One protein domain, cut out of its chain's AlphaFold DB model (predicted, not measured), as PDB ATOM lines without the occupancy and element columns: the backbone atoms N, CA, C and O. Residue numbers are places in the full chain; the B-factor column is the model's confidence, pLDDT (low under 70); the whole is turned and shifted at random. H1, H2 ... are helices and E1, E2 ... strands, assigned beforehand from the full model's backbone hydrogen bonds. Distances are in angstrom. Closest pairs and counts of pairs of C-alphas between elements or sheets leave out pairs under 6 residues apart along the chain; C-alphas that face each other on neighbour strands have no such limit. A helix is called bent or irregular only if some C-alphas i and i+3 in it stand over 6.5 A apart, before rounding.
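This is residues 21 to 58, 88 to 195 and 237 to 249 of the 405 residues of the protein "uncharacterized protein LOC114333699" of Diabrotica virgifera virgifera (western corn rootworm) (UniProt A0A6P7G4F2). Eight strands ring an axis to make a closed barrel, and from it a long two-stranded arm, the hairpin E4 and E5, sticks out far beyond the barrel wall. H2 packs on the outside of the barrel at E9 and E10, H3 packs on E10, and the short H1 is near both helices. The 159 printed residues hold three named helices and ten named strands, in the order H1 H2 E1 E2 E3 E4 E5 E6 E7 E8 E9 H3 E10, a mixed class; both sheets are antiparallel. The whole is loose, with a radius of gyration of the C-alphas of 18.7 A, and elongated, spanning 62 by 41 by 33 A.

Begin with the barrel: find C-alpha 47 at (3.092, 48.750, 113.573), from where E1, residues 47 to 55, runs 24.5 A. E2 is residues 90 to 96, and E3, residues 99 to 107, runs 24.5 A. E6 is residues 146 to 150; E7, residues 155 to 162, runs 21.5 A; E8, residues 165 to 172, runs 20.9 A; E9 is residues 176 to 180. E10, residues 240 to 246, ends at C-alpha 246, (9.371, 50.326, 114.973). In the arm look for E4, residues 119 to 124, beginning at (9.280, 81.498, 110.725), and E5, residues 132 to 137. The helices are H1, residues 23 to 26, H2, residues 29 to 36, and H3, residues 183 to 194, 18.8 A long and only just irregular, with C-alphas 184 and 187 7.0 A apart.

Round the ring run E1 E2 E3 E6 E7 E8 E9 E10 and back to E1. E6 E7 E8 E9 are a meander, each strand the antiparallel neighbour of the one before; look at N 158 and O 169, 2.7 A, between E7 and E8. E1 is staggered: residues 47 to 52 pair with E10 (N 48 and O 244, 2.8 A), residues 53 to 55 with E2 (N 53 and O 93, 3.0 A). H2 stands up from the sheet at 50 degrees, its height over the sheet 11.5 A; its closest C-alphas to E9 are Thr 35 and Arg 179, 6.6 A. H3 is on the barrel, its closest C-alphas to E10 being Arg 186 and His 241, 7.0 A. H1 is only just on it, with 5 pairs of C-alphas within 10 A. In the hairpin E4 and E5, N 121 and O 135 are 2.8 A apart; both strands are apart from the barrel strands. Every O i to N i+4 pair is within hydrogen-bond range in H2, 5 of 8 in H3; H1 is too short for one.

The C-alphas of Gln 129 and Arg 195, the two farthest apart, are 64.6 A apart. Residues 59 to 87 are not printed, 8.8 A between C-alphas 58 and 88; residues 196 to 236 are not printed, 20.9 A between C-alphas 195 and 237. The link E3 to E4 is long. Mean pLDDT of the printed part is 74.8; 40 residues are under 70, among them 110 to 119 and 187 to 195.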
ATOM      1  N   PHE A  21      -5.236  43.972 110.832       60.78
ATOM      2  CA  PHE A  21      -5.971  44.897 109.987       60.78
ATOM      3  C   PHE A  21      -5.019  46.009 109.514       60.78
ATOM      4  O   PHE A  21      -4.588  46.861 110.296       60.78
ATOM      5  N   GLN A  22      -4.621  45.949 108.242       72.56
ATOM      6  CA  GLN A  22      -3.610  46.831 107.668       72.56
ATOM      7  C   GLN A  22      -4.234  48.201 107.365       72.56
ATOM      8  O   GLN A  22      -4.505  48.524 106.212       72.56
ATOM      9  N   ILE A  23      -4.487  49.002 108.411       82.06
ATOM     10  CA  ILE A  23      -5.049  50.365 108.316       82.06
ATOM     11  C   ILE A  23      -4.332  51.260 107.304       82.06
ATOM     12  O   ILE A  23      -4.987  52.074 106.664       82.06
ATOM     13  N   HIS A  24      -3.021  51.090 107.107       81.94
ATOM     14  CA  HIS A  24      -2.258  51.888 106.147       81.94
ATOM     15  C   HIS A  24      -2.764  51.720 104.707       81.94
ATOM     16  O   HIS A  24      -2.589  52.611 103.893       81.94
ATOM     17  N   LYS A  25      -3.454  50.624 104.368       84.06
ATOM     18  CA  LYS A  25      -4.076  50.447 103.042       84.06
ATOM     19  C   LYS A  25      -5.295  51.341 102.805       84.06
ATOM     20  O   LYS A  25      -5.720  51.486 101.667       84.06
ATOM     21  N   GLN A  26      -5.877  51.897 103.866       82.81
ATOM     22  CA  GLN A  26      -7.019  52.815 103.797       82.81
ATOM     23  C   GLN A  26      -6.608  54.286 103.939       82.81
ATOM     24  O   GLN A  26      -7.476  55.161 103.879       82.81
ATOM     25  N   MET A  27      -5.316  54.543 104.151       80.31
ATOM     26  CA  MET A  27      -4.753  55.888 104.222       80.31
ATOM     27  C   MET A  27      -4.469  56.432 102.819       80.31
ATOM     28  O   MET A  27      -4.273  55.659 101.886       80.31
ATOM     29  N   SER A  28      -4.449  57.751 102.650       85.62
ATOM     30  CA  SER A  28      -3.898  58.374 101.441       85.62
ATOM     31  C   SER A  28      -2.361  58.332 101.445       85.62
ATOM     32  O   SER A  28      -1.736  58.094 102.479       85.62
ATOM     33  N   LEU A  29      -1.729  58.598 100.296       78.56
ATOM     34  CA  LEU A  29      -0.265  58.721 100.222       78.56
ATOM     35  C   LEU A  29       0.260  59.863 101.106       78.56
ATOM     36  O   LEU A  29       1.306  59.720 101.731       78.56
ATOM     37  N   GLU A  30      -0.487  60.964 101.211       72.62
ATOM     38  CA  GLU A  30      -0.161  62.085 102.101       72.62
ATOM     39  C   GLU A  30      -0.240  61.663 103.576       72.62
ATOM     40  O   GLU A  30       0.697  61.899 104.334       72.62
ATOM     41  N   GLU A  31      -1.302  60.950 103.974       77.88
ATOM     42  CA  GLU A  31      -1.466  60.427 105.339       77.88
ATOM     43  C   GLU A  31      -0.366  59.418 105.708       77.88
ATOM     44  O   GLU A  31       0.072  59.368 106.860       77.88
ATOM     45  N   ILE A  32       0.113  58.628 104.745       79.25
ATOM     46  CA  ILE A  32       1.226  57.692 104.949       79.25
ATOM     47  C   ILE A  32       2.546  58.425 105.085       79.25
ATOM     48  O   ILE A  32       3.304  58.126 106.009       79.25
ATOM     49  N   LYS A  33       2.809  59.395 104.208       72.06
ATOM     50  CA  LYS A  33       4.012  60.219 104.295       72.06
ATOM     51  C   LYS A  33       4.063  60.961 105.631       72.06
ATOM     52  O   LYS A  33       5.112  60.992 106.263       72.06
ATOM     53  N   HIS A  34       2.924  61.456 106.105       71.00
ATOM     54  CA  HIS A  34       2.811  62.135 107.393       71.00
ATOM     55  C   HIS A  34       2.932  61.183 108.603       71.00
ATOM     56  O   HIS A  34       3.555  61.526 109.601       71.00
ATOM     57  N   THR A  35       2.355  59.976 108.545       77.44
ATOM     58  CA  THR A  35       2.318  59.051 109.702       77.44
ATOM     59  C   THR A  35       3.571  58.174 109.812       77.44
ATOM     60  O   THR A  35       4.073  57.929 110.911       77.44
ATOM     61  N   PHE A  36       4.060  57.660 108.682       76.69
ATOM     62  CA  PHE A  36       5.120  56.649 108.611       76.69
ATOM     63  C   PHE A  36       6.402  57.152 107.937       76.69
ATOM     64  O   PHE A  36       7.407  56.447 107.995       76.69
ATOM     65  N   HIS A  37       6.383  58.338 107.318       72.50
ATOM     66  CA  HIS A  37       7.510  58.906 106.561       72.50
ATOM     67  C   HIS A  37       7.984  58.017 105.413       72.50
ATOM     68  O   HIS A  37       9.180  57.873 105.167       72.50
ATOM     69  N   VAL A  38       7.036  57.396 104.715       75.88
ATOM     70  CA  VAL A  38       7.319  56.578 103.534       75.88
ATOM     71  C   VAL A  38       6.483  57.052 102.356       75.88
ATOM     72  O   VAL A  38       5.352  57.498 102.530       75.88
ATOM     73  N   ASP A  39       7.031  56.936 101.150       73.19
ATOM     74  CA  ASP A  39       6.358  57.413  99.936       73.19
ATOM     75  C   ASP A  39       5.309  56.424  99.400       73.19
ATOM     76  O   ASP A  39       4.467  56.782  98.577       73.19
ATOM     77  N   HIS A  40       5.337  55.170  99.864       78.75
ATOM     78  CA  HIS A  40       4.464  54.107  99.376       78.75
ATOM     79  C   HIS A  40       3.948  53.201 100.495       78.75
ATOM     80  O   HIS A  40       4.649  52.908 101.463       78.75
ATOM     81  N   HIS A  41       2.733  52.680 100.299       82.12
ATOM     82  CA  HIS A  41       2.063  51.754 101.218       82.12
ATOM     83  C   HIS A  41       2.881  50.493 101.532       82.12
ATOM     84  O   HIS A  41       2.776  49.964 102.634       82.12
ATOM     85  N   ASP A  42       3.701  50.024 100.590       82.62
ATOM     86  CA  ASP A  42       4.476  48.785 100.735       82.62
ATOM     87  C   ASP A  42       5.728  48.948 101.609       82.62
ATOM     88  O   ASP A  42       6.307  47.962 102.059       82.62
ATOM     89  N   LEU A  43       6.148  50.191 101.860       82.31
ATOM     90  CA  LEU A  43       7.323  50.514 102.674       82.31
ATOM     91  C   LEU A  43       6.973  50.741 104.150       82.31
ATOM     92  O   LEU A  43       7.858  51.034 104.953       82.31
ATOM     93  N   VAL A  44       5.695  50.613 104.519       83.81
ATOM     94  CA  VAL A  44       5.220  50.848 105.884       83.81
ATOM     95  C   VAL A  44       5.833  49.813 106.845       83.81
ATOM     96  O   VAL A  44       5.678  48.608 106.625       83.81
ATOM     97  N   PRO A  45       6.517  50.253 107.922       83.31
ATOM     98  CA  PRO A  45       7.144  49.355 108.888       83.31
ATOM     99  C   PRO A  45       6.106  48.599 109.730       83.31
ATOM    100  O   PRO A  45       4.918  48.914 109.731       83.31
ATOM    101  N   GLU A  46       6.553  47.600 110.494       86.81
ATOM    102  CA  GLU A  46       5.681  46.885 111.432       86.81
ATOM    103  C   GLU A  46       5.117  47.853 112.490       86.81
ATOM    104  O   GLU A  46       5.872  48.558 113.172       86.81
ATOM    105  N   TYR A  47       3.791  47.866 112.643       87.75
ATOM    106  CA  TYR A  47       3.092  48.750 113.573       87.75
ATOM    107  C   TYR A  47       1.954  48.047 114.321       87.75
ATOM    108  O   TYR A  47       1.368  47.073 113.848       87.75
ATOM    109  N   GLU A  48       1.598  48.600 115.478       86.81
ATOM    110  CA  GLU A  48       0.459  48.206 116.304       86.81
ATOM    111  C   GLU A  48      -0.417  49.427 116.608       86.81
ATOM    112  O   GLU A  48       0.081  50.524 116.857       86.81
ATOM    113  N   VAL A  49      -1.742  49.248 116.598       86.38
ATOM    114  CA  VAL A  49      -2.690  50.299 116.993       86.38
ATOM    115  C   VAL A  49      -3.060  50.111 118.458       86.38
ATOM    116  O   VAL A  49      -3.802  49.190 118.812       86.38
ATOM    117  N   VAL A  50      -2.566  51.000 119.313       85.25
ATOM    118  CA  VAL A  50      -2.648  50.867 120.768       85.25
ATOM    119  C   VAL A  50      -3.572  51.927 121.370       85.25
ATOM    120  O   VAL A  50      -3.531  53.092 120.971       85.25
ATOM    121  N   PRO A  51      -4.432  51.561 122.334       82.38
ATOM    122  CA  PRO A  51      -5.141  52.540 123.143       82.38
ATOM    123  C   PRO A  51      -4.167  53.191 124.129       82.38
ATOM    124  O   PRO A  51      -3.419  52.491 124.816       82.38
ATOM    125  N   VAL A  52      -4.204  54.516 124.234       82.00
ATOM    126  CA  VAL A  52      -3.362  55.256 125.178       82.00
ATOM    127  C   VAL A  52      -4.209  55.731 126.350       82.00
ATOM    128  O   VAL A  52      -5.222  56.404 126.170       82.00
ATOM    129  N   GLN A  53      -3.798  55.365 127.565       78.31
ATOM    130  CA  GLN A  53      -4.467  55.786 128.792       78.31
ATOM    131  C   GLN A  53      -3.703  56.943 129.422       78.31
ATOM    132  O   GLN A  53      -2.532  56.806 129.781       78.31
ATOM    133  N   HIS A  54      -4.392  58.066 129.602       71.88
ATOM    134  CA  HIS A  54      -3.869  59.227 130.304       71.88
ATOM    135  C   HIS A  54      -4.602  59.395 131.640       71.88
ATOM    136  O   HIS A  54      -5.827  59.293 131.729       71.88
ATOM    137  N   ASN A  55      -3.840  59.643 132.702       60.34
ATOM    138  CA  ASN A  55      -4.381  60.103 133.976       60.34
ATOM    139  C   ASN A  55      -3.886  61.528 134.194       60.34
ATOM    140  O   ASN A  55      -2.899  61.750 134.895       60.34
ATOM    141  N   ILE A  56      -4.567  62.489 133.575       53.47
ATOM    142  CA  ILE A  56      -4.379  63.893 133.922       53.47
ATOM    143  C   ILE A  56      -5.111  64.094 135.251       53.47
ATOM    144  O   ILE A  56      -6.330  63.939 135.323       53.47
ATOM    145  N   ARG A  57      -4.376  64.396 136.327       45.69
ATOM    146  CA  ARG A  57      -4.987  65.010 137.513       45.69
ATOM    147  C   ARG A  57      -5.310  66.450 137.126       45.69
ATOM    148  O   ARG A  57      -4.470  67.332 137.265       45.69
ATOM    149  N   GLY A  58      -6.472  66.640 136.512       37.72
ATOM    150  CA  GLY A  58      -6.916  67.935 136.023       37.72
ATOM    151  C   GLY A  58      -7.184  68.880 137.183       37.72
ATOM    152  O   GLY A  58      -8.089  68.651 137.976       37.72
ATOM    153  N   GLY A  88       2.753  68.957 138.020       54.41
ATOM    154  CA  GLY A  88       1.780  68.068 137.406       54.41
ATOM    155  C   GLY A  88       2.514  66.957 136.672       54.41
ATOM    156  O   GLY A  88       2.814  67.075 135.490       54.41
ATOM    157  N   THR A  89       2.838  65.886 137.388       60.88
ATOM    158  CA  THR A  89       3.389  64.667 136.801       60.88
ATOM    159  C   THR A  89       2.293  63.997 135.977       60.88
ATOM    160  O   THR A  89       1.386  63.343 136.505       60.88
ATOM    161  N   THR A  90       2.346  64.194 134.663       76.25
ATOM    162  CA  THR A  90       1.440  63.526 133.728       76.25
ATOM    163  C   THR A  90       1.950  62.107 133.518       76.25
ATOM    164  O   THR A  90       3.083  61.891 133.104       76.25
ATOM    165  N   ASN A  91       1.122  61.112 133.828       81.56
ATOM    166  CA  ASN A  91       1.497  59.712 133.647       81.56
ATOM    167  C   ASN A  91       0.762  59.137 132.440       81.56
ATOM    168  O   ASN A  91      -0.476  59.156 132.399       81.56
ATOM    169  N   LEU A  92       1.526  58.598 131.491       84.50
ATOM    170  CA  LEU A  92       1.008  57.949 130.292       84.50
ATOM    171  C   LEU A  92       1.243  56.443 130.373       84.50
ATOM    172  O   LEU A  92       2.353  55.994 130.649       84.50
ATOM    173  N   LYS A  93       0.201  55.651 130.116       85.69
ATOM    174  CA  LYS A  93       0.308  54.189 130.083       85.69
ATOM    175  C   LYS A  93      -0.128  53.659 128.730       85.69
ATOM    176  O   LYS A  93      -1.236  53.942 128.272       85.69
ATOM    177  N   LEU A  94       0.736  52.858 128.117       86.75
ATOM    178  CA  LEU A  94       0.473  52.200 126.841       86.75
ATOM    179  C   LEU A  94       1.126  50.818 126.804       86.75
ATOM    180  O   LEU A  94       2.066  50.533 127.542       86.75
ATOM    181  N   LYS A  95       0.619  49.933 125.948       85.44
ATOM    182  CA  LYS A  95       1.199  48.607 125.715       85.44
ATOM    183  C   LYS A  95       1.361  48.419 124.217       85.44
ATOM    184  O   LYS A  95       0.362  48.475 123.514       85.44
ATOM    185  N   ALA A  96       2.594  48.196 123.770       86.38
ATOM    186  CA  ALA A  96       2.942  48.016 122.365       86.38
ATOM    187  C   ALA A  96       3.969  46.886 122.218       86.38
ATOM    188  O   ALA A  96       4.843  46.718 123.071       86.38
ATOM    189  N   PHE A  97       3.857  46.088 121.159       85.94
ATOM    190  CA  PHE A  97       4.706  44.933 120.858       85.94
ATOM    191  C   PHE A  97       4.851  43.967 122.045       85.94
ATOM    192  O   PHE A  97       5.932  43.458 122.345       85.94
ATOM    193  N   GLY A  98       3.753  43.761 122.780       80.50
ATOM    194  CA  GLY A  98       3.715  42.915 123.976       80.50
ATOM    195  C   GLY A  98       4.379  43.511 125.228       80.50
ATOM    196  O   GLY A  98       4.240  42.919 126.299       80.50
ATOM    197  N   LYS A  99       5.026  44.682 125.139       85.38
ATOM    198  CA  LYS A  99       5.702  45.360 126.254       85.38
ATOM    199  C   LYS A  99       4.833  46.490 126.833       85.38
ATOM    200  O   LYS A  99       4.325  47.315 126.070       85.38
ATOM    201  N   PRO A 100       4.619  46.541 128.160       86.75
ATOM    202  CA  PRO A 100       3.971  47.679 128.803       86.75
ATOM    203  C   PRO A 100       4.976  48.823 128.999       86.75
ATOM    204  O   PRO A 100       6.062  48.605 129.530       86.75
ATOM    205  N   PHE A 101       4.591  50.036 128.616       85.75
ATOM    206  CA  PHE A 101       5.344  51.266 128.830       85.75
ATOM    207  C   PHE A 101       4.559  52.176 129.776       85.75
ATOM    208  O   PHE A 101       3.405  52.528 129.514       85.75
ATOM    209  N   ASN A 102       5.195  52.535 130.889       87.81
ATOM    210  CA  ASN A 102       4.673  53.488 131.859       87.81
ATOM    211  C   ASN A 102       5.580  54.714 131.807       87.81
ATOM    212  O   ASN A 102       6.683  54.656 132.341       87.81
ATOM    213  N   LEU A 103       5.131  55.775 131.141       85.12
ATOM    214  CA  LEU A 103       5.918  56.989 130.974       85.12
ATOM    215  C   LEU A 103       5.554  58.002 132.060       85.12
ATOM    216  O   LEU A 103       4.371  58.322 132.243       85.12
ATOM    217  N   SER A 104       6.568  58.506 132.758       86.88
ATOM    218  CA  SER A 104       6.447  59.605 133.717       86.88
ATOM    219  C   SER A 104       6.916  60.889 133.051       86.88
ATOM    220  O   SER A 104       8.110  61.115 132.877       86.88
ATOM    221  N   LEU A 105       5.960  61.718 132.646       83.62
ATOM    222  CA  LEU A 105       6.217  62.870 131.797       83.62
ATOM    223  C   LEU A 105       6.519  64.111 132.638       83.62
ATOM    224  O   LEU A 105       5.705  64.534 133.465       83.62
ATOM    225  N   ILE A 106       7.675  64.718 132.375       82.38
ATOM    226  CA  ILE A 106       8.126  65.974 132.972       82.38
ATOM    227  C   ILE A 106       7.975  67.089 131.925       82.38
ATOM    228  O   ILE A 106       8.488  66.949 130.811       82.38
ATOM    229  N   PRO A 107       7.270  68.194 132.231       81.50
ATOM    230  CA  PRO A 107       7.058  69.270 131.270       81.50
ATOM    231  C   PRO A 107       8.366  70.007 130.960       81.50
ATOM    232  O   PRO A 107       9.065  70.484 131.856       81.50
ATOM    233  N   THR A 108       8.665  70.179 129.674       74.69
ATOM    234  CA  THR A 108       9.852  70.913 129.222       74.69
ATOM    235  C   THR A 108       9.509  72.388 129.039       74.69
ATOM    236  O   THR A 108       8.963  72.809 128.019       74.69
ATOM    237  N   ARG A 109       9.822  73.215 130.043       70.94
ATOM    238  CA  ARG A 109       9.572  74.665 129.983       70.94
ATOM    239  C   ARG A 109      10.696  75.397 129.250       70.94
ATOM    240  O   ARG A 109      11.871  75.102 129.430       70.94
ATOM    241  N   GLY A 110      10.336  76.433 128.490       60.75
ATOM    242  CA  GLY A 110      11.293  77.396 127.932       60.75
ATOM    243  C   GLY A 110      11.873  77.053 126.558       60.75
ATOM    244  O   GLY A 110      12.609  77.882 126.028       60.75
ATOM    245  N   LEU A 111      11.509  75.909 125.969       60.84
ATOM    246  CA  LEU A 111      11.903  75.545 124.604       60.84
ATOM    247  C   LEU A 111      11.112  76.328 123.542       60.84
ATOM    248  O   LEU A 111      11.682  76.813 122.572       60.84
ATOM    249  N   PHE A 112       9.808  76.518 123.765       58.09
ATOM    250  CA  PHE A 112       8.920  77.275 122.884       58.09
ATOM    251  C   PHE A 112       8.232  78.375 123.699       58.09
ATOM    252  O   PHE A 112       7.536  78.101 124.678       58.09
ATOM    253  N   LYS A 113       8.445  79.644 123.339       58.94
ATOM    254  CA  LYS A 113       7.647  80.761 123.866       58.94
ATOM    255  C   LYS A 113       6.618  81.097 122.794       58.94
ATOM    256  O   LYS A 113       7.010  81.620 121.753       58.94
ATOM    257  N   LYS A 114       5.342  80.768 123.041       59.03
ATOM    258  CA  LYS A 114       4.220  81.092 122.141       59.03
ATOM    259  C   LYS A 114       4.340  82.564 121.686       59.03
ATOM    260  O   LYS A 114       4.519  83.441 122.535       59.03
ATOM    261  N   GLY A 115       4.349  82.804 120.369       58.75
ATOM    262  CA  GLY A 115       4.454  84.140 119.752       58.75
ATOM    263  C   GLY A 115       5.849  84.790 119.712       58.75
ATOM    264  O   GLY A 115       5.947  86.015 119.650       58.75
ATOM    265  N   LYS A 116       6.950  84.027 119.834       59.66
ATOM    266  CA  LYS A 116       8.328  84.567 119.703       59.66
ATOM    267  C   LYS A 116       9.189  83.902 118.630       59.66
ATOM    268  O   LYS A 116      10.344  84.300 118.470       59.66
ATOM    269  N   LEU A 117       8.677  82.886 117.946       59.47
ATOM    270  CA  LEU A 117       9.418  82.158 116.922       59.47
ATOM    271  C   LEU A 117       8.947  82.612 115.549       59.47
ATOM    272  O   LEU A 117       7.926  82.154 115.066       59.47
ATOM    273  N   LYS A 118       9.724  83.515 114.948       65.69
ATOM    274  CA  LYS A 118       9.491  84.011 113.593       65.69
ATOM    275  C   LYS A 118       9.931  82.951 112.592       65.69
ATOM    276  O   LYS A 118      11.120  82.622 112.547       65.69
ATOM    277  N   LEU A 119       8.995  82.431 111.809       64.44
ATOM    278  CA  LEU A 119       9.280  81.498 110.725       64.44
ATOM    279  C   LEU A 119       9.384  82.264 109.401       64.44
ATOM    280  O   LEU A 119       8.643  83.213 109.175       64.44
ATOM    281  N   TRP A 120      10.317  81.868 108.536       74.62
ATOM    282  CA  TRP A 120      10.564  82.526 107.251       74.62
ATOM    283  C   TRP A 120      10.553  81.482 106.134       74.62
ATOM    284  O   TRP A 120      11.236  80.463 106.258       74.62
ATOM    285  N   THR A 121       9.816  81.727 105.052       71.81
ATOM    286  CA  THR A 121       9.964  80.995 103.785       71.81
ATOM    287  C   THR A 121      10.903  81.734 102.849       71.81
ATOM    288  O   THR A 121      11.162  82.927 103.005       71.81
ATOM    289  N   ILE A 122      11.437  80.999 101.877       80.69
ATOM    290  CA  ILE A 122      12.272  81.546 100.814       80.69
ATOM    291  C   ILE A 122      11.489  81.418  99.516       80.69
ATOM    292  O   ILE A 122      11.132  80.310  99.118       80.69
ATOM    293  N   GLU A 123      11.246  82.543  98.856       77.25
ATOM    294  CA  GLU A 123      10.595  82.599  97.552       77.25
ATOM    295  C   GLU A 123      11.585  83.101  96.492       77.25
ATOM    296  O   GLU A 123      12.418  83.966  96.776       77.25
ATOM    297  N   PRO A 124      11.548  82.571  95.258       80.06
ATOM    298  CA  PRO A 124      12.401  83.064  94.186       80.06
ATOM    299  C   PRO A 124      11.962  84.476  93.776       80.06
ATOM    300  O   PRO A 124      10.840  84.683  93.319       80.06
ATOM    301  N   ASN A 125      12.863  85.454  93.887       83.62
ATOM    302  CA  ASN A 125      12.620  86.833  93.468       83.62
ATOM    303  C   ASN A 125      13.788  87.339  92.611       83.62
ATOM    304  O   ASN A 125      14.860  87.676  93.114       83.62
ATOM    305  N   ALA A 126      13.552  87.451  91.300       79.88
ATOM    306  CA  ALA A 126      14.543  87.872  90.306       79.88
ATOM    307  C   ALA A 126      15.065  89.312  90.492       79.88
ATOM    308  O   ALA A 126      16.064  89.686  89.883       79.88
ATOM    309  N   THR A 127      14.391  90.128  91.308       82.81
ATOM    310  CA  THR A 127      14.810  91.504  91.621       82.81
ATOM    311  C   THR A 127      15.683  91.598  92.875       82.81
ATOM    312  O   THR A 127      16.337  92.620  93.090       82.81
ATOM    313  N   ALA A 128      15.745  90.536  93.685       76.56
ATOM    314  CA  ALA A 128      16.606  90.471  94.856       76.56
ATOM    315  C   ALA A 128      18.065  90.208  94.450       76.56
ATOM    316  O   ALA A 128      18.346  89.439  93.533       76.56
ATOM    317  N   GLN A 129      19.019  90.788  95.187       73.44
ATOM    318  CA  GLN A 129      20.461  90.661  94.911       73.44
ATOM    319  C   GLN A 129      20.959  89.200  94.879       73.44
ATOM    320  O   GLN A 129      21.966  88.910  94.240       73.44
ATOM    321  N   HIS A 130      20.246  88.292  95.551       73.38
ATOM    322  CA  HIS A 130      20.555  86.863  95.624       73.38
ATOM    323  C   HIS A 130      19.522  85.982  94.896       73.38
ATOM    324  O   HIS A 130      19.532  84.771  95.080       73.38
ATOM    325  N   GLY A 131      18.609  86.566  94.107       77.75
ATOM    326  CA  GLY A 131      17.562  85.824  93.390       77.75
ATOM    327  C   GLY A 131      16.465  85.225  94.279       77.75
ATOM    328  O   GLY A 131      15.602  84.505  93.781       77.75
ATOM    329  N   VAL A 132      16.485  85.515  95.583       83.12
ATOM    330  CA  VAL A 132      15.550  84.989  96.581       83.12
ATOM    331  C   VAL A 132      15.118  86.076  97.564       83.12
ATOM    332  O   VAL A 132      15.898  86.971  97.899       83.12
ATOM    333  N   GLU A 133      13.882  85.983  98.036       85.25
ATOM    334  CA  GLU A 133      13.268  86.844  99.042       85.25
ATOM    335  C   GLU A 133      12.830  86.003 100.244       85.25
ATOM    336  O   GLU A 133      12.286  84.912 100.091       85.25
ATOM    337  N   TYR A 134      13.095  86.512 101.447       80.81
ATOM    338  CA  TYR A 134      12.655  85.885 102.687       80.81
ATOM    339  C   TYR A 134      11.311  86.484 103.093       80.81
ATOM    340  O   TYR A 134      11.240  87.677 103.394       80.81
ATOM    341  N   VAL A 135      10.267  85.663 103.138       82.75
ATOM    342  CA  VAL A 135       8.918  86.075 103.539       82.75
ATOM    343  C   VAL A 135       8.647  85.540 104.941       82.75
ATOM    344  O   VAL A 135       8.757  84.340 105.184       82.75
ATOM    345  N   GLU A 136       8.336  86.424 105.890       76.88
ATOM    346  CA  GLU A 136       7.935  86.002 107.238       76.88
ATOM    347  C   GLU A 136       6.565  85.320 107.152       76.88
ATOM    348  O   GLU A 136       5.596  85.916 106.675       76.88
ATOM    349  N   ILE A 137       6.482  84.072 107.608       73.56
ATOM    350  CA  ILE A 137       5.207  83.373 107.738       73.56
ATOM    351  C   ILE A 137       4.489  83.986 108.941       73.56
ATOM    352  O   ILE A 137       5.082  84.036 110.023       73.56
ATOM    353  N   PRO A 138       3.238  84.453 108.788       71.69
ATOM    354  CA  PRO A 138       2.482  84.961 109.919       71.69
ATOM    355  C   PRO A 138       2.342  83.871 110.983       71.69
ATOM    356  O   PRO A 138       2.022  82.728 110.657       71.69
ATOM    357  N   ASP A 139       2.553  84.245 112.246       63.84
ATOM    358  CA  ASP A 139       2.321  83.364 113.388       63.84
ATOM    359  C   ASP A 139       0.861  82.885 113.348       63.84
ATOM    360  O   ASP A 139      -0.068  83.631 113.679       63.84
ATOM    361  N   THR A 140       0.632  81.639 112.936       58.72
ATOM    362  CA  THR A 140      -0.647  80.993 113.201       58.72
ATOM    363  C   THR A 140      -0.693  80.762 114.710       58.72
ATOM    364  O   THR A 140       0.199  80.148 115.292       58.72
ATOM    365  N   ASN A 141      -1.717  81.281 115.393       57.47
ATOM    366  CA  ASN A 141      -1.948  81.025 116.825       57.47
ATOM    367  C   ASN A 141      -2.364  79.560 117.091       57.47
ATOM    368  O   ASN A 141      -3.075  79.275 118.055       57.47
ATOM    369  N   GLU A 142      -1.972  78.634 116.218       61.31
ATOM    370  CA  GLU A 142      -2.261  77.218 116.344       61.31
ATOM    371  C   GLU A 142      -1.504  76.668 117.550       61.31
ATOM    372  O   GLU A 142      -0.290  76.830 117.700       61.31
ATOM    373  N   ASP A 143      -2.250  76.055 118.465       65.38
ATOM    374  CA  ASP A 143      -1.670  75.469 119.660       65.38
ATOM    375  C   ASP A 143      -0.986  74.149 119.291       65.38
ATOM    376  O   ASP A 143      -1.613  73.096 119.216       65.38
ATOM    377  N   ILE A 144       0.322  74.221 119.041       66.38
ATOM    378  CA  ILE A 144       1.170  73.067 118.696       66.38
ATOM    379  C   ILE A 144       1.180  72.029 119.840       66.38
ATOM    380  O   ILE A 144       1.462  70.854 119.613       66.38
ATOM    381  N   GLY A 145       0.810  72.431 121.060       73.25
ATOM    382  CA  GLY A 145       0.776  71.585 122.248       73.25
ATOM    383  C   GLY A 145       1.962  71.815 123.182       73.25
ATOM    384  O   GLY A 145       2.760  72.741 123.022       73.25
ATOM    385  N   GLU A 146       2.061  70.967 124.198       75.69
ATOM    386  CA  GLU A 146       3.079  71.036 125.242       75.69
ATOM    387  C   GLU A 146       4.054  69.864 125.137       75.69
ATOM    388  O   GLU A 146       3.652  68.708 124.973       75.69
ATOM    389  N   LEU A 147       5.349  70.164 125.252       76.56
ATOM    390  CA  LEU A 147       6.406  69.163 125.180       76.56
ATOM    391  C   LEU A 147       6.728  68.597 126.562       76.56
ATOM    392  O   LEU A 147       6.972  69.332 127.523       76.56
ATOM    393  N   TYR A 148       6.820  67.277 126.616       79.88
ATOM    394  CA  TYR A 148       7.177  66.510 127.789       79.88
ATOM    395  C   TYR A 148       8.343  65.569 127.502       79.88
ATOM    396  O   TYR A 148       8.502  65.059 126.393       79.88
ATOM    397  N   GLN A 149       9.128  65.305 128.540       82.88
ATOM    398  CA  GLN A 149      10.270  64.407 128.485       82.88
ATOM    399  C   GLN A 149      10.201  63.376 129.613       82.88
ATOM    400  O   GLN A 149       9.757  63.679 130.719       82.88
ATOM    401  N   ASP A 150      10.653  62.164 129.317       78.38
ATOM    402  CA  ASP A 150      10.874  61.087 130.277       78.38
ATOM    403  C   ASP A 150      12.309  60.576 130.099       78.38
ATOM    404  O   ASP A 150      12.651  59.979 129.075       78.38
ATOM    405  N   GLU A 151      13.164  60.853 131.083       77.81
ATOM    406  CA  GLU A 151      14.576  60.467 131.048       77.81
ATOM    407  C   GLU A 151      14.775  58.954 131.218       77.81
ATOM    408  O   GLU A 151      15.689  58.396 130.609       77.81
ATOM    409  N   GLU A 152      13.924  58.272 131.995       78.50
ATOM    410  CA  GLU A 152      14.079  56.838 132.278       78.50
ATOM    411  C   GLU A 152      13.775  55.996 131.040       78.50
ATOM    412  O   GLU A 152      14.517  55.074 130.701       78.50
ATOM    413  N   ASN A 153      12.695  56.339 130.338       75.00
ATOM    414  CA  ASN A 153      12.286  55.646 129.118       75.00
ATOM    415  C   ASN A 153      12.877  56.269 127.843       75.00
ATOM    416  O   ASN A 153      12.557  55.812 126.742       75.00
ATOM    417  N   GLN A 154      13.715  57.307 127.981       78.38
ATOM    418  CA  GLN A 154      14.284  58.085 126.875       78.38
ATOM    419  C   GLN A 154      13.199  58.513 125.875       78.38
ATOM    420  O   GLN A 154      13.326  58.316 124.664       78.38
ATOM    421  N   ALA A 155      12.080  59.016 126.396       77.06
ATOM    422  CA  ALA A 155      10.926  59.383 125.595       77.06
ATOM    423  C   ALA A 155      10.771  60.903 125.520       77.06
ATOM    424  O   ALA A 155      10.937  61.616 126.511       77.06
ATOM    425  N   ALA A 156      10.407  61.381 124.336       82.69
ATOM    426  CA  ALA A 156      10.051  62.767 124.075       82.69
ATOM    427  C   ALA A 156       8.646  62.770 123.479       82.69
ATOM    428  O   ALA A 156       8.411  62.135 122.448       82.69
ATOM    429  N   ILE A 157       7.711  63.425 124.163       82.56
ATOM    430  CA  ILE A 157       6.279  63.345 123.882       82.56
ATOM    431  C   ILE A 157       5.698  64.752 123.769       82.56
ATOM    432  O   ILE A 157       5.778  65.549 124.699       82.56
ATOM    433  N   LEU A 158       5.057  65.029 122.644       82.94
ATOM    434  CA  LEU A 158       4.180  66.166 122.437       82.94
ATOM    435  C   LEU A 158       2.749  65.766 122.807       82.94
ATOM    436  O   LEU A 158       2.185  64.818 122.252       82.94
ATOM    437  N   LEU A 159       2.162  66.512 123.738       82.69
ATOM    438  CA  LEU A 159       0.756  66.402 124.098       82.69
ATOM    439  C   LEU A 159       0.006  67.603 123.531       82.69
ATOM    440  O   LEU A 159       0.319  68.745 123.863       82.69
ATOM    441  N   ARG A 160      -1.004  67.342 122.702       81.06
ATOM    442  CA  ARG A 160      -1.914  68.375 122.196       81.06
ATOM    443  C   ARG A 160      -3.362  67.974 122.437       81.06
ATOM    444  O   ARG A 160      -3.692  66.789 122.427       81.06
ATOM    445  N   THR A 161      -4.217  68.964 122.634       76.50
ATOM    446  CA  THR A 161      -5.654  68.750 122.809       76.50
ATOM    447  C   THR A 161      -6.358  69.143 121.517       76.50
ATOM    448  O   THR A 161      -6.371  70.313 121.148       76.50
ATOM    449  N   GLU A 162      -6.912  68.160 120.815       70.00
ATOM    450  CA  GLU A 162      -7.674  68.342 119.578       70.00
ATOM    451  C   GLU A 162      -9.157  68.080 119.892       70.00
ATOM    452  O   GLU A 162      -9.588  66.931 119.991       70.00
ATOM    453  N   GLY A 163      -9.943  69.135 120.127       71.88
ATOM    454  CA  GLY A 163     -11.323  69.002 120.618       71.88
ATOM    455  C   GLY A 163     -11.372  68.452 122.051       71.88
ATOM    456  O   GLY A 163     -10.709  68.987 122.934       71.88
ATOM    457  N   ASP A 164     -12.123  67.370 122.277       62.25
ATOM    458  CA  ASP A 164     -12.172  66.640 123.563       62.25
ATOM    459  C   ASP A 164     -11.151  65.476 123.630       62.25
ATOM    460  O   ASP A 164     -11.202  64.602 124.500       62.25
ATOM    461  N   ALA A 165     -10.219  65.429 122.668       65.75
ATOM    462  CA  ALA A 165      -9.250  64.356 122.516       65.75
ATOM    463  C   ALA A 165      -7.829  64.780 122.885       65.75
ATOM    464  O   ALA A 165      -7.270  65.709 122.301       65.75
ATOM    465  N   LEU A 166      -7.195  64.028 123.791       75.44
ATOM    466  CA  LEU A 166      -5.755  64.131 124.009       75.44
ATOM    467  C   LEU A 166      -5.018  63.337 122.929       75.44
ATOM    468  O   LEU A 166      -5.098  62.105 122.874       75.44
ATOM    469  N   VAL A 167      -4.277  64.055 122.100       83.00
ATOM    470  CA  VAL A 167      -3.436  63.504 121.050       83.00
ATOM    471  C   VAL A 167      -1.989  63.461 121.526       83.00
ATOM    472  O   VAL A 167      -1.444  64.448 122.025       83.00
ATOM    473  N   VAL A 168      -1.378  62.292 121.356       85.88
ATOM    474  CA  VAL A 168      -0.009  62.001 121.772       85.88
ATOM    475  C   VAL A 168       0.847  61.723 120.546       85.88
ATOM    476  O   VAL A 168       0.527  60.860 119.727       85.88
ATOM    477  N   GLU A 169       1.967  62.420 120.443       84.12
ATOM    478  CA  GLU A 169       2.927  62.255 119.357       84.12
ATOM    479  C   GLU A 169       4.350  62.288 119.901       84.12
ATOM    480  O   GLU A 169       4.648  63.077 120.786       84.12
ATOM    481  N   GLY A 170       5.241  61.431 119.404       82.12
ATOM    482  CA  GLY A 170       6.628  61.456 119.850       82.12
ATOM    483  C   GLY A 170       7.395  60.162 119.633       82.12
ATOM    484  O   GLY A 170       7.001  59.291 118.854       82.12
ATOM    485  N   SER A 171       8.502  60.032 120.350       81.56
ATOM    486  CA  SER A 171       9.389  58.868 120.311       81.56
ATOM    487  C   SER A 171       9.573  58.275 121.698       81.56
ATOM    488  O   SER A 171       9.618  58.997 122.693       81.56
ATOM    489  N   ILE A 172       9.705  56.950 121.756       78.75
ATOM    490  CA  ILE A 172       9.961  56.198 122.986       78.75
ATOM    491  C   ILE A 172      11.248  55.400 122.768       78.75
ATOM    492  O   ILE A 172      11.271  54.420 122.018       78.75
ATOM    493  N   GLY A 173      12.341  55.849 123.384       74.81
ATOM    494  CA  GLY A 173      13.676  55.315 123.140       74.81
ATOM    495  C   GLY A 173      14.133  55.446 121.682       74.81
ATOM    496  O   GLY A 173      13.546  56.157 120.863       74.81
ATOM    497  N   SER A 174      15.191  54.716 121.330       69.88
ATOM    498  CA  SER A 174      15.833  54.767 120.005       69.88
ATOM    499  C   SER A 174      15.051  54.089 118.872       69.88
ATOM    500  O   SER A 174      15.383  54.290 117.709       69.88
ATOM    501  N   HIS A 175      14.010  53.310 119.173       72.38
ATOM    502  CA  HIS A 175      13.447  52.346 118.219       72.38
ATOM    503  C   HIS A 175      11.927  52.439 118.041       72.38
ATOM    504  O   HIS A 175      11.414  51.868 117.082       72.38
ATOM    505  N   LEU A 176      11.194  53.163 118.898       80.25
ATOM    506  CA  LEU A 176       9.733  53.274 118.799       80.25
ATOM    507  C   LEU A 176       9.280  54.707 118.547       80.25
ATOM    508  O   LEU A 176       9.819  55.662 119.112       80.25
ATOM    509  N   VAL A 177       8.243  54.831 117.724       85.62
ATOM    510  CA  VAL A 177       7.562  56.093 117.424       85.62
ATOM    511  C   VAL A 177       6.077  55.922 117.707       85.62
ATOM    512  O   VAL A 177       5.499  54.896 117.349       85.62
ATOM    513  N   ILE A 178       5.470  56.923 118.347       88.06
ATOM    514  CA  ILE A 178       4.031  57.013 118.591       88.06
ATOM    515  C   ILE A 178       3.440  58.169 117.785       88.06
ATOM    516  O   ILE A 178       3.923  59.299 117.847       88.06
ATOM    517  N   ARG A 179       2.382  57.881 117.025       87.44
ATOM    518  CA  ARG A 179       1.650  58.858 116.215       87.44
ATOM    519  C   ARG A 179       0.143  58.729 116.440       87.44
ATOM    520  O   ARG A 179      -0.350  57.621 116.674       87.44
ATOM    521  N   PRO A 180      -0.622  59.827 116.357       86.88
ATOM    522  CA  PRO A 180      -2.074  59.747 116.385       86.88
ATOM    523  C   PRO A 180      -2.619  59.002 115.178       86.88
ATOM    524  O   PRO A 180      -2.117  59.121 114.064       86.88
ATOM    525  N   LEU A 181      -3.710  58.272 115.394       85.25
ATOM    526  CA  LEU A 181      -4.492  57.732 114.293       85.25
ATOM    527  C   LEU A 181      -5.249  58.885 113.595       85.25
ATOM    528  O   LEU A 181      -5.926  59.650 114.302       85.25
ATOM    529  N   PRO A 182      -5.188  59.002 112.250       81.69
ATOM    530  CA  PRO A 182      -5.905  60.038 111.514       81.69
ATOM    531  C   PRO A 182      -7.394  60.063 111.891       81.69
ATOM    532  O   PRO A 182      -7.993  58.984 111.999       81.69
ATOM    533  N   PRO A 183      -8.014  61.247 112.086       76.62
ATOM    534  CA  PRO A 183      -9.389  61.374 112.583       76.62
ATOM    535  C   PRO A 183     -10.395  60.485 111.844       76.62
ATOM    536  O   PRO A 183     -11.216  59.812 112.466       76.62
ATOM    537  N   ARG A 184     -10.241  60.378 110.518       77.56
ATOM    538  CA  ARG A 184     -11.095  59.584 109.624       77.56
ATOM    539  C   ARG A 184     -11.081  58.080 109.917       77.56
ATOM    540  O   ARG A 184     -12.056  57.381 109.652       77.56
ATOM    541  N   LEU A 185      -9.981  57.567 110.466       75.31
ATOM    542  CA  LEU A 185      -9.802  56.147 110.771       75.31
ATOM    543  C   LEU A 185     -10.153  55.799 112.223       75.31
ATOM    544  O   LEU A 185     -10.312  54.616 112.536       75.31
ATOM    545  N   ARG A 186     -10.336  56.800 113.101       73.50
ATOM    546  CA  ARG A 186     -10.634  56.593 114.530       73.50
ATOM    547  C   ARG A 186     -11.918  55.774 114.744       73.50
ATOM    548  O   ARG A 186     -11.894  54.814 115.511       73.50
ATOM    549  N   GLY A 187     -12.999  56.063 114.011       63.50
ATOM    550  CA  GLY A 187     -14.280  55.345 114.142       63.50
ATOM    551  C   GLY A 187     -14.258  53.891 113.641       63.50
ATOM    552  O   GLY A 187     -14.860  53.001 114.244       63.50
ATOM    553  N   SER A 188     -13.505  53.612 112.574       59.91
ATOM    554  CA  SER A 188     -13.429  52.272 111.963       59.91
ATOM    555  C   SER A 188     -12.709  51.250 112.853       59.91
ATOM    556  O   SER A 188     -13.073  50.073 112.875       59.91
ATOM    557  N   VAL A 189     -11.717  51.695 113.633       61.00
ATOM    558  CA  VAL A 189     -10.966  50.833 114.565       61.00
ATOM    559  C   VAL A 189     -11.819  50.418 115.769       61.00
ATOM    560  O   VAL A 189     -11.754  49.263 116.197       61.00
ATOM    561  N   ILE A 190     -12.663  51.321 116.282       59.41
ATOM    562  CA  ILE A 190     -13.579  51.043 117.401       59.41
ATOM    563  C   ILE A 190     -14.610  49.981 116.987       59.41
ATOM    564  O   ILE A 190     -14.781  48.975 117.680       59.41
ATOM    565  N   ARG A 191     -15.204  50.126 115.793       53.00
ATOM    566  CA  ARG A 191     -16.172  49.163 115.235       53.00
ATOM    567  C   ARG A 191     -15.577  47.760 115.040       53.00
ATOM    568  O   ARG A 191     -16.254  46.762 115.280       53.00
ATOM    569  N   SER A 192     -14.301  47.654 114.654       50.88
ATOM    570  CA  SER A 192     -13.642  46.354 114.443       50.88
ATOM    571  C   SER A 192     -13.339  45.589 115.739       50.88
ATOM    572  O   SER A 192     -13.338  44.358 115.710       50.88
ATOM    573  N   LYS A 193     -13.080  46.268 116.867       51.94
ATOM    574  CA  LYS A 193     -12.836  45.598 118.161       51.94
ATOM    575  C   LYS A 193     -14.115  45.011 118.760       51.94
ATOM    576  O   LYS A 193     -14.069  43.892 119.266       51.94
ATOM    577  N   ASN A 194     -15.248  45.703 118.629       49.22
ATOM    578  CA  ASN A 194     -16.541  45.203 119.114       49.22
ATOM    579  C   ASN A 194     -16.990  43.934 118.375       49.22
ATOM    580  O   ASN A 194     -17.576  43.039 118.978       49.22
ATOM    581  N   ARG A 195     -16.625  43.788 117.095       47.34
ATOM    582  CA  ARG A 195     -16.960  42.604 116.287       47.34
ATOM    583  C   ARG A 195     -16.231  41.323 116.715       47.34
ATOM    584  O   ARG A 195     -16.705  40.233 116.422       47.34
ATOM    585  N   LYS A 237     -13.840  57.649 129.536       50.66
ATOM    586  CA  LYS A 237     -12.609  58.396 129.245       50.66
ATOM    587  C   LYS A 237     -12.275  58.132 127.782       50.66
ATOM    588  O   LYS A 237     -12.063  56.968 127.456       50.66
ATOM    589  N   ASN A 238     -12.258  59.157 126.933       56.47
ATOM    590  CA  ASN A 238     -12.030  58.989 125.503       56.47
ATOM    591  C   ASN A 238     -10.701  58.245 125.281       56.47
ATOM    592  O   ASN A 238      -9.608  58.795 125.439       56.47
ATOM    593  N   ILE A 239     -10.780  56.941 125.000       64.06
ATOM    594  CA  ILE A 239      -9.601  56.114 124.753       64.06
ATOM    595  C   ILE A 239      -9.201  56.344 123.301       64.06
ATOM    596  O   ILE A 239      -9.735  55.727 122.375       64.06
ATOM    597  N   HIS A 240      -8.226  57.225 123.105       73.06
ATOM    598  CA  HIS A 240      -7.685  57.494 121.783       73.06
ATOM    599  C   HIS A 240      -6.697  56.411 121.367       73.06
ATOM    600  O   HIS A 240      -5.771  56.035 122.095       73.06
ATOM    601  N   HIS A 241      -6.916  55.906 120.158       81.88
ATOM    602  CA  HIS A 241      -6.045  54.932 119.530       81.88
ATOM    603  C   HIS A 241      -4.904  55.654 118.816       81.88
ATOM    604  O   HIS A 241      -5.123  56.625 118.095       81.88
ATOM    605  N   HIS A 242      -3.696  55.148 119.018       86.62
ATOM    606  CA  HIS A 242      -2.464  55.665 118.447       86.62
ATOM    607  C   HIS A 242      -1.755  54.547 117.690       86.62
ATOM    608  O   HIS A 242      -1.902  53.371 118.018       86.62
ATOM    609  N   ILE A 243      -1.000  54.911 116.663       88.31
ATOM    610  CA  ILE A 243      -0.155  53.993 115.910       88.31
ATOM    611  C   ILE A 243       1.222  54.012 116.559       88.31
ATOM    612  O   ILE A 243       1.819  55.076 116.720       88.31
ATOM    613  N   VAL A 244       1.727  52.838 116.920       89.06
ATOM    614  CA  VAL A 244       3.096  52.664 117.400       89.06
ATOM    615  C   VAL A 244       3.832  51.758 116.434       89.06
ATOM    616  O   VAL A 244       3.396  50.635 116.193       89.06
ATOM    617  N   TYR A 245       4.943  52.231 115.882       87.88
ATOM    618  CA  TYR A 245       5.743  51.469 114.926       87.88
ATOM    619  C   TYR A 245       7.217  51.454 115.305       87.88
ATOM    620  O   TYR A 245       7.703  52.323 116.038       87.88
ATOM    621  N   LYS A 246       7.920  50.431 114.816       84.00
ATOM    622  CA  LYS A 246       9.371  50.326 114.973       84.00
ATOM    623  C   LYS A 246      10.069  51.105 113.871       84.00
ATOM    624  O   LYS A 246       9.700  50.997 112.702       84.00
ATOM    625  N   ARG A 247      11.108  51.847 114.236       75.62
ATOM    626  CA  ARG A 247      12.036  52.412 113.258       75.62
ATOM    627  C   ARG A 247      12.811  51.271 112.607       75.62
ATOM    628  O   ARG A 247      13.191  50.317 113.282       75.62
ATOM    629  N   LYS A 248      12.999  51.351 111.290       65.00
ATOM    630  CA  LYS A 248      13.837  50.405 110.557       65.00
ATOM    631  C   LYS A 248      15.285  50.685 110.956       65.00
ATOM    632  O   LYS A 248      15.834  51.713 110.576       65.00
ATOM    633  N   GLU A 249      15.847  49.828 111.797       56.47
ATOM    634  CA  GLU A 249      17.280  49.827 112.083       56.47
ATOM    635  C   GLU A 249      17.965  49.207 110.863       56.47
ATOM    636  O   GLU A 249      17.719  48.044 110.540       56.47
TER     637      GLU A 249